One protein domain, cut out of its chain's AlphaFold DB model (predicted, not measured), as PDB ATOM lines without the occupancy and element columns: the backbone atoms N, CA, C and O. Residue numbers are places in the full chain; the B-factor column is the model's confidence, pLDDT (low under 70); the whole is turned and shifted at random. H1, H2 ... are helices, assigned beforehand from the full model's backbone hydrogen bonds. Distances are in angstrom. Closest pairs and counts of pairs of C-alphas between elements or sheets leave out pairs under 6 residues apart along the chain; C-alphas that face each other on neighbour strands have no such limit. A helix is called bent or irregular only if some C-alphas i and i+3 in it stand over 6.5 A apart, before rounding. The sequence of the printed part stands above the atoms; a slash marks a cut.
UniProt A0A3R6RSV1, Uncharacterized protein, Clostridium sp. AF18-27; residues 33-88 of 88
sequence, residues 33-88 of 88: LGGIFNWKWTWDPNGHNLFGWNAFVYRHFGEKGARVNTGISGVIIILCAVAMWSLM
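Overview. This is residues 33 to 88 of the 88 residues of an uncharacterized protein of Clostridium sp. AF18-27 (UniProt A0A3R6RSV1). One long bent helix, H3, makes the length: its long arm H3b starts in a small body, on whose beginning the short arm H3a and the small helices H1 and H2 pack, and residues 75 to 88, of which 75 to 86 belong to H3, stick out from that body. The printed part has 56 residues with three named helices, H1, H2, H3 in order, all helix, no named strand. It is loose, with a radius of gyration of the C-alphas of 13.1 A, spanning 40 by 23 by 18 A.

Arrangement. Start at H1, residues 33 to 36; its Gly 35 and Gly 71 are the closest C-alphas, 4.6 A, where it touches H3b, residues 63 to 86, at residues 67 to 71 alone. H2, residues 40 to 43, touches H1 only at the corner, C-alphas 34 and 42 being closest at 6.0 A. H2 also touches H3b, at residues 66 to 70 alone, closest C-alphas Trp 43 and Ala 66, 6.4 A. H3a, residues 53 to 60, touches H3b at residues 65 to 69 alone, closest C-alphas Tyr 58 and Ala 66, 5.4 A, at a steep tilt of 41 degrees, opposite ways. H1 and H3a are apart. Every O i to N i+4 pair is within hydrogen-bond range in H3a and H3b; H1 and H2 are too short for one, and each has its 1 O i to N i+3 pair within range.

Along the chain. Find C-alpha 33 at (-44.533, -42.433, 53.786), where H1 begins; it is 5.0 A long, and H2 5.6 A. By its hydrogen bonds H3, residues 53 to 86, was assigned as one helix, but it is bent: C-alphas 60 and 63 are 9.5 A apart. H3a is 10.8 A long; H3b runs 35.3 A to C-alpha 86 at (-58.938, -25.792, 43.646).

Size, cuts and confidence. The two farthest C-alphas, Arg 59 and Met 88, are 40.2 A apart. The printed part has no cut; the link H1 to H2 is tight, H2 to H3 short. Look for pLDDT under 70 at residues 43 to 56 and 88.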
ATOM      1  N   LEU A  33     -45.367 -41.985  52.677       85.56
ATOM      2  CA  LEU A  33     -44.533 -42.433  53.786       85.56
ATOM      3  C   LEU A  33     -44.378 -43.955  53.752       85.56
ATOM      4  O   LEU A  33     -43.270 -44.447  53.928       85.56
ATOM      5  N   GLY A  34     -45.439 -44.698  53.433       82.06
ATOM      6  CA  GLY A  34     -45.378 -46.146  53.252       82.06
ATOM      7  C   GLY A  34     -44.413 -46.582  52.148       82.06
ATOM      8  O   GLY A  34     -43.634 -47.517  52.353       82.06
ATOM      9  N   GLY A  35     -44.392 -45.869  51.018       79.50
ATOM     10  CA  GLY A  35     -43.430 -46.090  49.935       79.50
ATOM     11  C   GLY A  35     -41.981 -45.767  50.327       79.50
ATOM     12  O   GLY A  35     -41.080 -46.553  50.031       79.50
ATOM     13  N   ILE A  36     -41.752 -44.653  51.036       79.31
ATOM     14  CA  ILE A  36     -40.414 -44.195  51.468       79.31
ATOM     15  C   ILE A  36     -39.848 -45.079  52.590       79.31
ATOM     16  O   ILE A  36     -38.712 -45.545  52.505       79.31
ATOM     17  N   PHE A  37     -40.641 -45.340  53.629       80.38
ATOM     18  CA  PHE A  37     -40.254 -46.136  54.797       80.38
ATOM     19  C   PHE A  37     -40.396 -47.648  54.579       80.38
ATOM     20  O   PHE A  37     -40.158 -48.424  55.504       80.38
ATOM     21  N   ASN A  38     -40.746 -48.081  53.363       75.88
ATOM     22  CA  ASN A  38     -40.895 -49.486  52.988       75.88
ATOM     23  C   ASN A  38     -41.840 -50.251  53.933       75.88
ATOM     24  O   ASN A  38     -41.528 -51.332  54.444       75.88
ATOM     25  N   TRP A  39     -43.014 -49.677  54.185       79.69
ATOM     26  CA  TRP A  39     -44.051 -50.354  54.948       79.69
ATOM     27  C   TRP A  39     -44.594 -51.518  54.141       79.69
ATOM     28  O   TRP A  39     -45.381 -51.328  53.216       79.69
ATOM     29  N   LYS A  40     -44.195 -52.737  54.514       72.06
ATOM     30  CA  LYS A  40     -44.584 -53.957  53.802       72.06
ATOM     31  C   LYS A  40     -46.092 -54.037  53.601       72.06
ATOM     32  O   LYS A  40     -46.519 -54.225  52.480       72.06
ATOM     33  N   TRP A  41     -46.904 -53.738  54.614       74.56
ATOM     34  CA  TRP A  41     -48.368 -53.794  54.502       74.56
ATOM     35  C   TRP A  41     -48.976 -52.881  53.414       74.56
ATOM     36  O   TRP A  41     -50.083 -53.153  52.960       74.56
ATOM     37  N   THR A  42     -48.269 -51.836  52.965       70.50
ATOM     38  CA  THR A  42     -48.739 -50.944  51.885       70.50
ATOM     39  C   THR A  42     -48.517 -51.503  50.479       70.50
ATOM     40  O   THR A  42     -49.195 -51.075  49.544       70.50
ATOM     41  N   TRP A  43     -47.593 -52.455  50.307       64.88
ATOM     42  CA  TRP A  43     -47.244 -52.989  48.987       64.88
ATOM     43  C   TRP A  43     -47.136 -54.526  48.929       64.88
ATOM     44  O   TRP A  43     -47.030 -55.063  47.832       64.88
ATOM     45  N   ASP A  44     -47.211 -55.236  50.064       67.88
ATOM     46  CA  ASP A  44     -46.888 -56.664  50.190       67.88
ATOM     47  C   ASP A  44     -47.615 -57.520  49.132       67.88
ATOM     48  O   ASP A  44     -48.849 -57.593  49.133       67.88
ATOM     49  N   PRO A  45     -46.870 -58.202  48.244       61.75
ATOM     50  CA  PRO A  45     -47.437 -58.995  47.164       61.75
ATOM     51  C   PRO A  45     -48.009 -60.330  47.664       61.75
ATOM     52  O   PRO A  45     -48.794 -60.951  46.949       61.75
ATOM     53  N   ASN A  46     -47.643 -60.779  48.871       62.38
ATOM     54  CA  ASN A  46     -48.145 -62.017  49.473       62.38
ATOM     55  C   ASN A  46     -49.425 -61.799  50.297       62.38
ATOM     56  O   ASN A  46     -50.142 -62.760  50.559       62.38
ATOM     57  N   GLY A  47     -49.721 -60.557  50.702       58.25
ATOM     58  CA  GLY A  47     -50.889 -60.231  51.529       58.25
ATOM     59  C   GLY A  47     -52.203 -60.064  50.756       58.25
ATOM     60  O   GLY A  47     -53.268 -60.300  51.316       58.25
ATOM     61  N   HIS A  48     -52.151 -59.682  49.474       55.12
ATOM     62  CA  HIS A  48     -53.343 -59.390  48.671       55.12
ATOM     63  C   HIS A  48     -53.193 -59.898  47.233       55.12
ATOM     64  O   HIS A  48     -52.522 -59.267  46.426       55.12
ATOM     65  N   ASN A  49     -53.881 -61.003  46.921       58.34
ATOM     66  CA  ASN A  49     -54.138 -61.549  45.580       58.34
ATOM     67  C   ASN A  49     -52.929 -61.654  44.627       58.34
ATOM     68  O   ASN A  49     -52.449 -60.672  44.066       58.34
ATOM     69  N   LEU A  50     -52.567 -62.892  44.272       51.25
ATOM     70  CA  LEU A  50     -51.503 -63.236  43.309       51.25
ATOM     71  C   LEU A  50     -51.637 -62.586  41.905       51.25
ATOM     72  O   LEU A  50     -50.698 -62.651  41.110       51.25
ATOM     73  N   PHE A  51     -52.804 -62.005  41.596       51.00
ATOM     74  CA  PHE A  51     -53.172 -61.344  40.336       51.00
ATOM     75  C   PHE A  51     -53.490 -59.839  40.476       51.00
ATOM     76  O   PHE A  51     -53.947 -59.219  39.519       51.00
ATOM     77  N   GLY A  52     -53.268 -59.229  41.646       64.56
ATOM     78  CA  GLY A  52     -53.489 -57.793  41.845       64.56
ATOM     79  C   GLY A  52     -52.455 -56.913  41.126       64.56
ATOM     80  O   GLY A  52     -51.344 -57.352  40.834       64.56
ATOM     81  N   TRP A  53     -52.794 -55.637  40.901       65.06
ATOM     82  CA  TRP A  53     -51.892 -54.628  40.310       65.06
ATOM     83  C   TRP A  53     -50.512 -54.593  40.995       65.06
ATOM     84  O   TRP A  53     -49.484 -54.564  40.323       65.06
ATOM     85  N   ASN A  54     -50.465 -54.723  42.327       65.38
ATOM     86  CA  ASN A  54     -49.210 -54.784  43.086       65.38
ATOM     87  C   ASN A  54     -48.370 -56.036  42.768       65.38
ATOM     88  O   ASN A  54     -47.147 -55.943  42.671       65.38
ATOM     89  N   ALA A  55     -49.004 -57.190  42.536       66.75
ATOM     90  CA  ALA A  55     -48.316 -58.420  42.138       66.75
ATOM     91  C   ALA A  55     -47.770 -58.333  40.700       66.75
ATOM     92  O   ALA A  55     -46.689 -58.854  40.419       66.75
ATOM     93  N   PHE A  56     -48.473 -57.634  39.800       68.69
ATOM     94  CA  PHE A  56     -47.986 -57.337  38.449       68.69
ATOM     95  C   PHE A  56     -46.741 -56.439  38.485       68.69
ATOM     96  O   PHE A  56     -45.707 -56.803  37.918       68.69
ATOM     97  N   VAL A  57     -46.802 -55.321  39.215       70.12
ATOM     98  CA  VAL A  57     -45.665 -54.398  39.367       70.12
ATOM     99  C   VAL A  57     -44.473 -55.105  40.017       70.12
ATOM    100  O   VAL A  57     -43.343 -54.943  39.558       70.12
ATOM    101  N   TYR A  58     -44.712 -55.952  41.023       70.25
ATOM    102  CA  TYR A  58     -43.654 -56.731  41.660       70.25
ATOM    103  C   TYR A  58     -43.000 -57.747  40.712       70.25
ATOM    104  O   TYR A  58     -41.782 -57.889  40.721       70.25
ATOM    105  N   ARG A  59     -43.767 -58.436  39.855       70.69
ATOM    106  CA  ARG A  59     -43.197 -59.384  38.879       70.69
ATOM    107  C   ARG A  59     -42.398 -58.698  37.769       70.69
ATOM    108  O   ARG A  59     -41.429 -59.278  37.299       70.69
ATOM    109  N   HIS A  60     -42.805 -57.499  37.349       72.75
ATOM    110  CA  HIS A  60     -42.167 -56.789  36.233       72.75
ATOM    111  C   HIS A  60     -40.978 -55.917  36.668       72.75
ATOM    112  O   HIS A  60     -39.970 -55.861  35.970       72.75
ATOM    113  N   PHE A  61     -41.073 -55.258  37.828       72.00
ATOM    114  CA  PHE A  61     -40.069 -54.303  38.317       72.00
ATOM    115  C   PHE A  61     -39.397 -54.722  39.637       72.00
ATOM    116  O   PHE A  61     -38.498 -54.029  40.126       72.00
ATOM    117  N   GLY A  62     -39.810 -55.840  40.236       75.75
ATOM    118  CA  GLY A  62     -39.277 -56.323  41.506       75.75
ATOM    119  C   GLY A  62     -39.705 -55.486  42.713       75.75
ATOM    120  O   GLY A  62     -40.585 -54.624  42.657       75.75
ATOM    121  N   GLU A  63     -39.025 -55.725  43.834       72.69
ATOM    122  CA  GLU A  63     -39.302 -55.081  45.123       72.69
ATOM    123  C   GLU A  63     -39.158 -53.554  45.072       72.69
ATOM    124  O   GLU A  63     -39.934 -52.817  45.675       72.69
ATOM    125  N   LYS A  64     -38.174 -53.066  44.311       72.00
ATOM    126  CA  LYS A  64     -37.917 -51.629  44.170       72.00
ATOM    127  C   LYS A  64     -39.032 -50.927  43.390       72.00
ATOM    128  O   LYS A  64     -39.418 -49.826  43.767       72.00
ATOM    129  N   GLY A  65     -39.577 -51.564  42.351       72.69
ATOM    130  CA  GLY A  65     -40.660 -50.989  41.552       72.69
ATOM    131  C   GLY A  65     -41.982 -50.891  42.299       72.69
ATOM    132  O   GLY A  65     -42.682 -49.890  42.179       72.69
ATOM    133  N   ALA A  66     -42.297 -51.886  43.126       74.56
ATOM    134  CA  ALA A  66     -43.520 -51.854  43.917       74.56
ATOM    135  C   ALA A  66     -43.513 -50.715  44.951       74.56
ATOM    136  O   ALA A  66     -44.507 -50.008  45.085       74.56
ATOM    137  N   ARG A  67     -42.362 -50.447  45.586       73.81
ATOM    138  CA  ARG A  67     -42.189 -49.300  46.499       73.81
ATOM    139  C   ARG A  67     -42.396 -47.960  45.797       73.81
ATOM    140  O   ARG A  67     -43.085 -47.084  46.315       73.81
ATOM    141  N   VAL A  68     -41.815 -47.811  44.604       80.75
ATOM    142  CA  VAL A  68     -41.965 -46.598  43.790       80.75
ATOM    143  C   VAL A  68     -43.421 -46.415  43.362       80.75
ATOM    144  O   VAL A  68     -43.934 -45.306  43.449       80.75
ATOM    145  N   ASN A  69     -44.119 -47.489  42.989       80.88
ATOM    146  CA  ASN A  69     -45.539 -47.439  42.639       80.88
ATOM    147  C   ASN A  69     -46.417 -46.966  43.811       80.88
ATOM    148  O   ASN A  69     -47.287 -46.126  43.601       80.88
ATOM    149  N   THR A  70     -46.161 -47.436  45.036       81.62
ATOM    150  CA  THR A  70     -46.878 -46.975  46.241       81.62
ATOM    151  C   THR A  70     -46.599 -45.502  46.554       81.62
ATOM    152  O   THR A  70     -47.492 -44.768  46.971       81.62
ATOM    153  N   GLY A  71     -45.370 -45.038  46.307       83.44
ATOM    154  CA  GLY A  71     -45.045 -43.615  46.397       83.44
ATOM    155  C   GLY A  71     -45.793 -42.787  45.347       83.44
ATOM    156  O   GLY A  71     -46.445 -41.802  45.683       83.44
ATOM    157  N   ILE A  72     -45.759 -43.212  44.081       85.62
ATOM    158  CA  ILE A  72     -46.441 -42.531  42.971       85.62
ATOM    159  C   ILE A  72     -47.953 -42.475  43.209       85.62
ATOM    160  O   ILE A  72     -48.550 -41.416  43.022       85.62
ATOM    161  N   SER A  73     -48.578 -43.562  43.666       82.75
ATOM    162  CA  SER A  73     -50.009 -43.554  43.984       82.75
ATOM    163  C   SER A  73     -50.338 -42.567  45.109       82.75
ATOM    164  O   SER A  73     -51.326 -41.844  45.000       82.75
ATOM    165  N   GLY A  74     -49.482 -42.455  46.130       84.25
ATOM    166  CA  GLY A  74     -49.596 -41.430  47.171       84.25
ATOM    167  C   GLY A  74     -49.523 -39.999  46.624       84.25
ATOM    168  O   GLY A  74     -50.368 -39.173  46.974       84.25
ATOM    169  N   VAL A  75     -48.582 -39.711  45.710       88.00
ATOM    170  CA  VAL A  75     -48.508 -38.403  45.021       88.00
ATOM    171  C   VAL A  75     -49.794 -38.129  44.243       88.00
ATOM    172  O   VAL A  75     -50.353 -37.041  44.357       88.00
ATOM    173  N   ILE A  76     -50.274 -39.104  43.468       88.75
ATOM    174  CA  ILE A  76     -51.480 -38.957  42.641       88.75
ATOM    175  C   ILE A  76     -52.696 -38.639  43.517       88.75
ATOM    176  O   ILE A  76     -53.458 -37.735  43.186       88.75
ATOM    177  N   ILE A  77     -52.857 -39.324  44.655       87.31
ATOM    178  CA  ILE A  77     -53.960 -39.070  45.593       87.31
ATOM    179  C   ILE A  77     -53.904 -37.632  46.126       87.31
ATOM    180  O   ILE A  77     -54.932 -36.954  46.145       87.31
ATOM    181  N   ILE A  78     -52.719 -37.141  46.506       88.12
ATOM    182  CA  ILE A  78     -52.547 -35.758  46.980       88.12
ATOM    183  C   ILE A  78     -52.853 -34.758  45.864       88.12
ATOM    184  O   ILE A  78     -53.590 -33.803  46.096       88.12
ATOM    185  N   LEU A  79     -52.332 -34.976  44.654       88.69
ATOM    186  CA  LEU A  79     -52.588 -34.093  43.514       88.69
ATOM    187  C   LEU A  79     -54.079 -34.035  43.172       88.69
ATOM    188  O   LEU A  79     -54.605 -32.945  42.968       88.69
ATOM    189  N   CYS A  80     -54.777 -35.173  43.172       86.88
ATOM    190  CA  CYS A  80     -56.225 -35.216  42.981       86.88
ATOM    191  C   CYS A  80     -56.973 -34.470  44.095       86.88
ATOM    192  O   CYS A  80     -57.905 -33.725  43.803       86.88
ATOM    193  N   ALA A  81     -56.564 -34.631  45.356       85.00
ATOM    194  CA  ALA A  81     -57.181 -33.930  46.482       85.00
ATOM    195  C   ALA A  81     -56.997 -32.405  46.384       85.00
ATOM    196  O   ALA A  81     -57.953 -31.659  46.585       85.00
ATOM    197  N   VAL A  82     -55.799 -31.945  46.012       86.06
ATOM    198  CA  VAL A  82     -55.504 -30.521  45.785       86.06
ATOM    199  C   VAL A  82     -56.259 -29.988  44.565       86.06
ATOM    200  O   VAL A  82     -56.827 -28.903  44.633       86.06
ATOM    201  N   ALA A  83     -56.330 -30.751  43.472       85.62
ATOM    202  CA  ALA A  83     -57.077 -30.360  42.280       85.62
ATOM    203  C   ALA A  83     -58.575 -30.193  42.582       85.62
ATOM    204  O   ALA A  83     -59.165 -29.181  42.209       85.62
ATOM    205  N   MET A  84     -59.175 -31.137  43.314       82.06
ATOM    206  CA  MET A  84     -60.571 -31.041  43.757       82.06
ATOM    207  C   MET A  84     -60.798 -29.868  44.713       82.06
ATOM    208  O   MET A  84     -61.849 -29.241  44.643       82.06
ATOM    209  N   TRP A  85     -59.817 -29.539  45.560       80.69
ATOM    210  CA  TRP A  85     -59.864 -28.331  46.386       80.69
ATOM    211  C   TRP A  85     -59.885 -27.065  45.529       80.69
ATOM    212  O   TRP A  85     -60.684 -26.177  45.779       80.69
ATOM    213  N   SER A  86     -59.019 -26.972  44.518       77.94
ATOM    214  CA  SER A  86     -58.938 -25.792  43.646       77.94
ATOM    215  C   SER A  86     -60.127 -25.622  42.696       77.94
ATOM    216  O   SER A  86     -60.279 -24.556  42.108       77.94
ATOM    217  N   LEU A  87     -60.930 -26.676  42.505       77.56
ATOM    218  CA  LEU A  87     -62.098 -26.671  41.623       77.56
ATOM    219  C   LEU A  87     -63.409 -26.297  42.347       77.56
ATOM    220  O   LEU A  87     -64.434 -26.164  41.680       77.56
ATOM    221  N   MET A  88     -63.380 -26.173  43.680       67.00
ATOM    222  CA  MET A  88     -64.483 -25.703  44.533       67.00
ATOM    223  C   MET A  88     -64.299 -24.231  44.894       67.00
ATOM    224  O   MET A  88     -65.336 -23.537  44.970       67.00
TER     225      MET A  88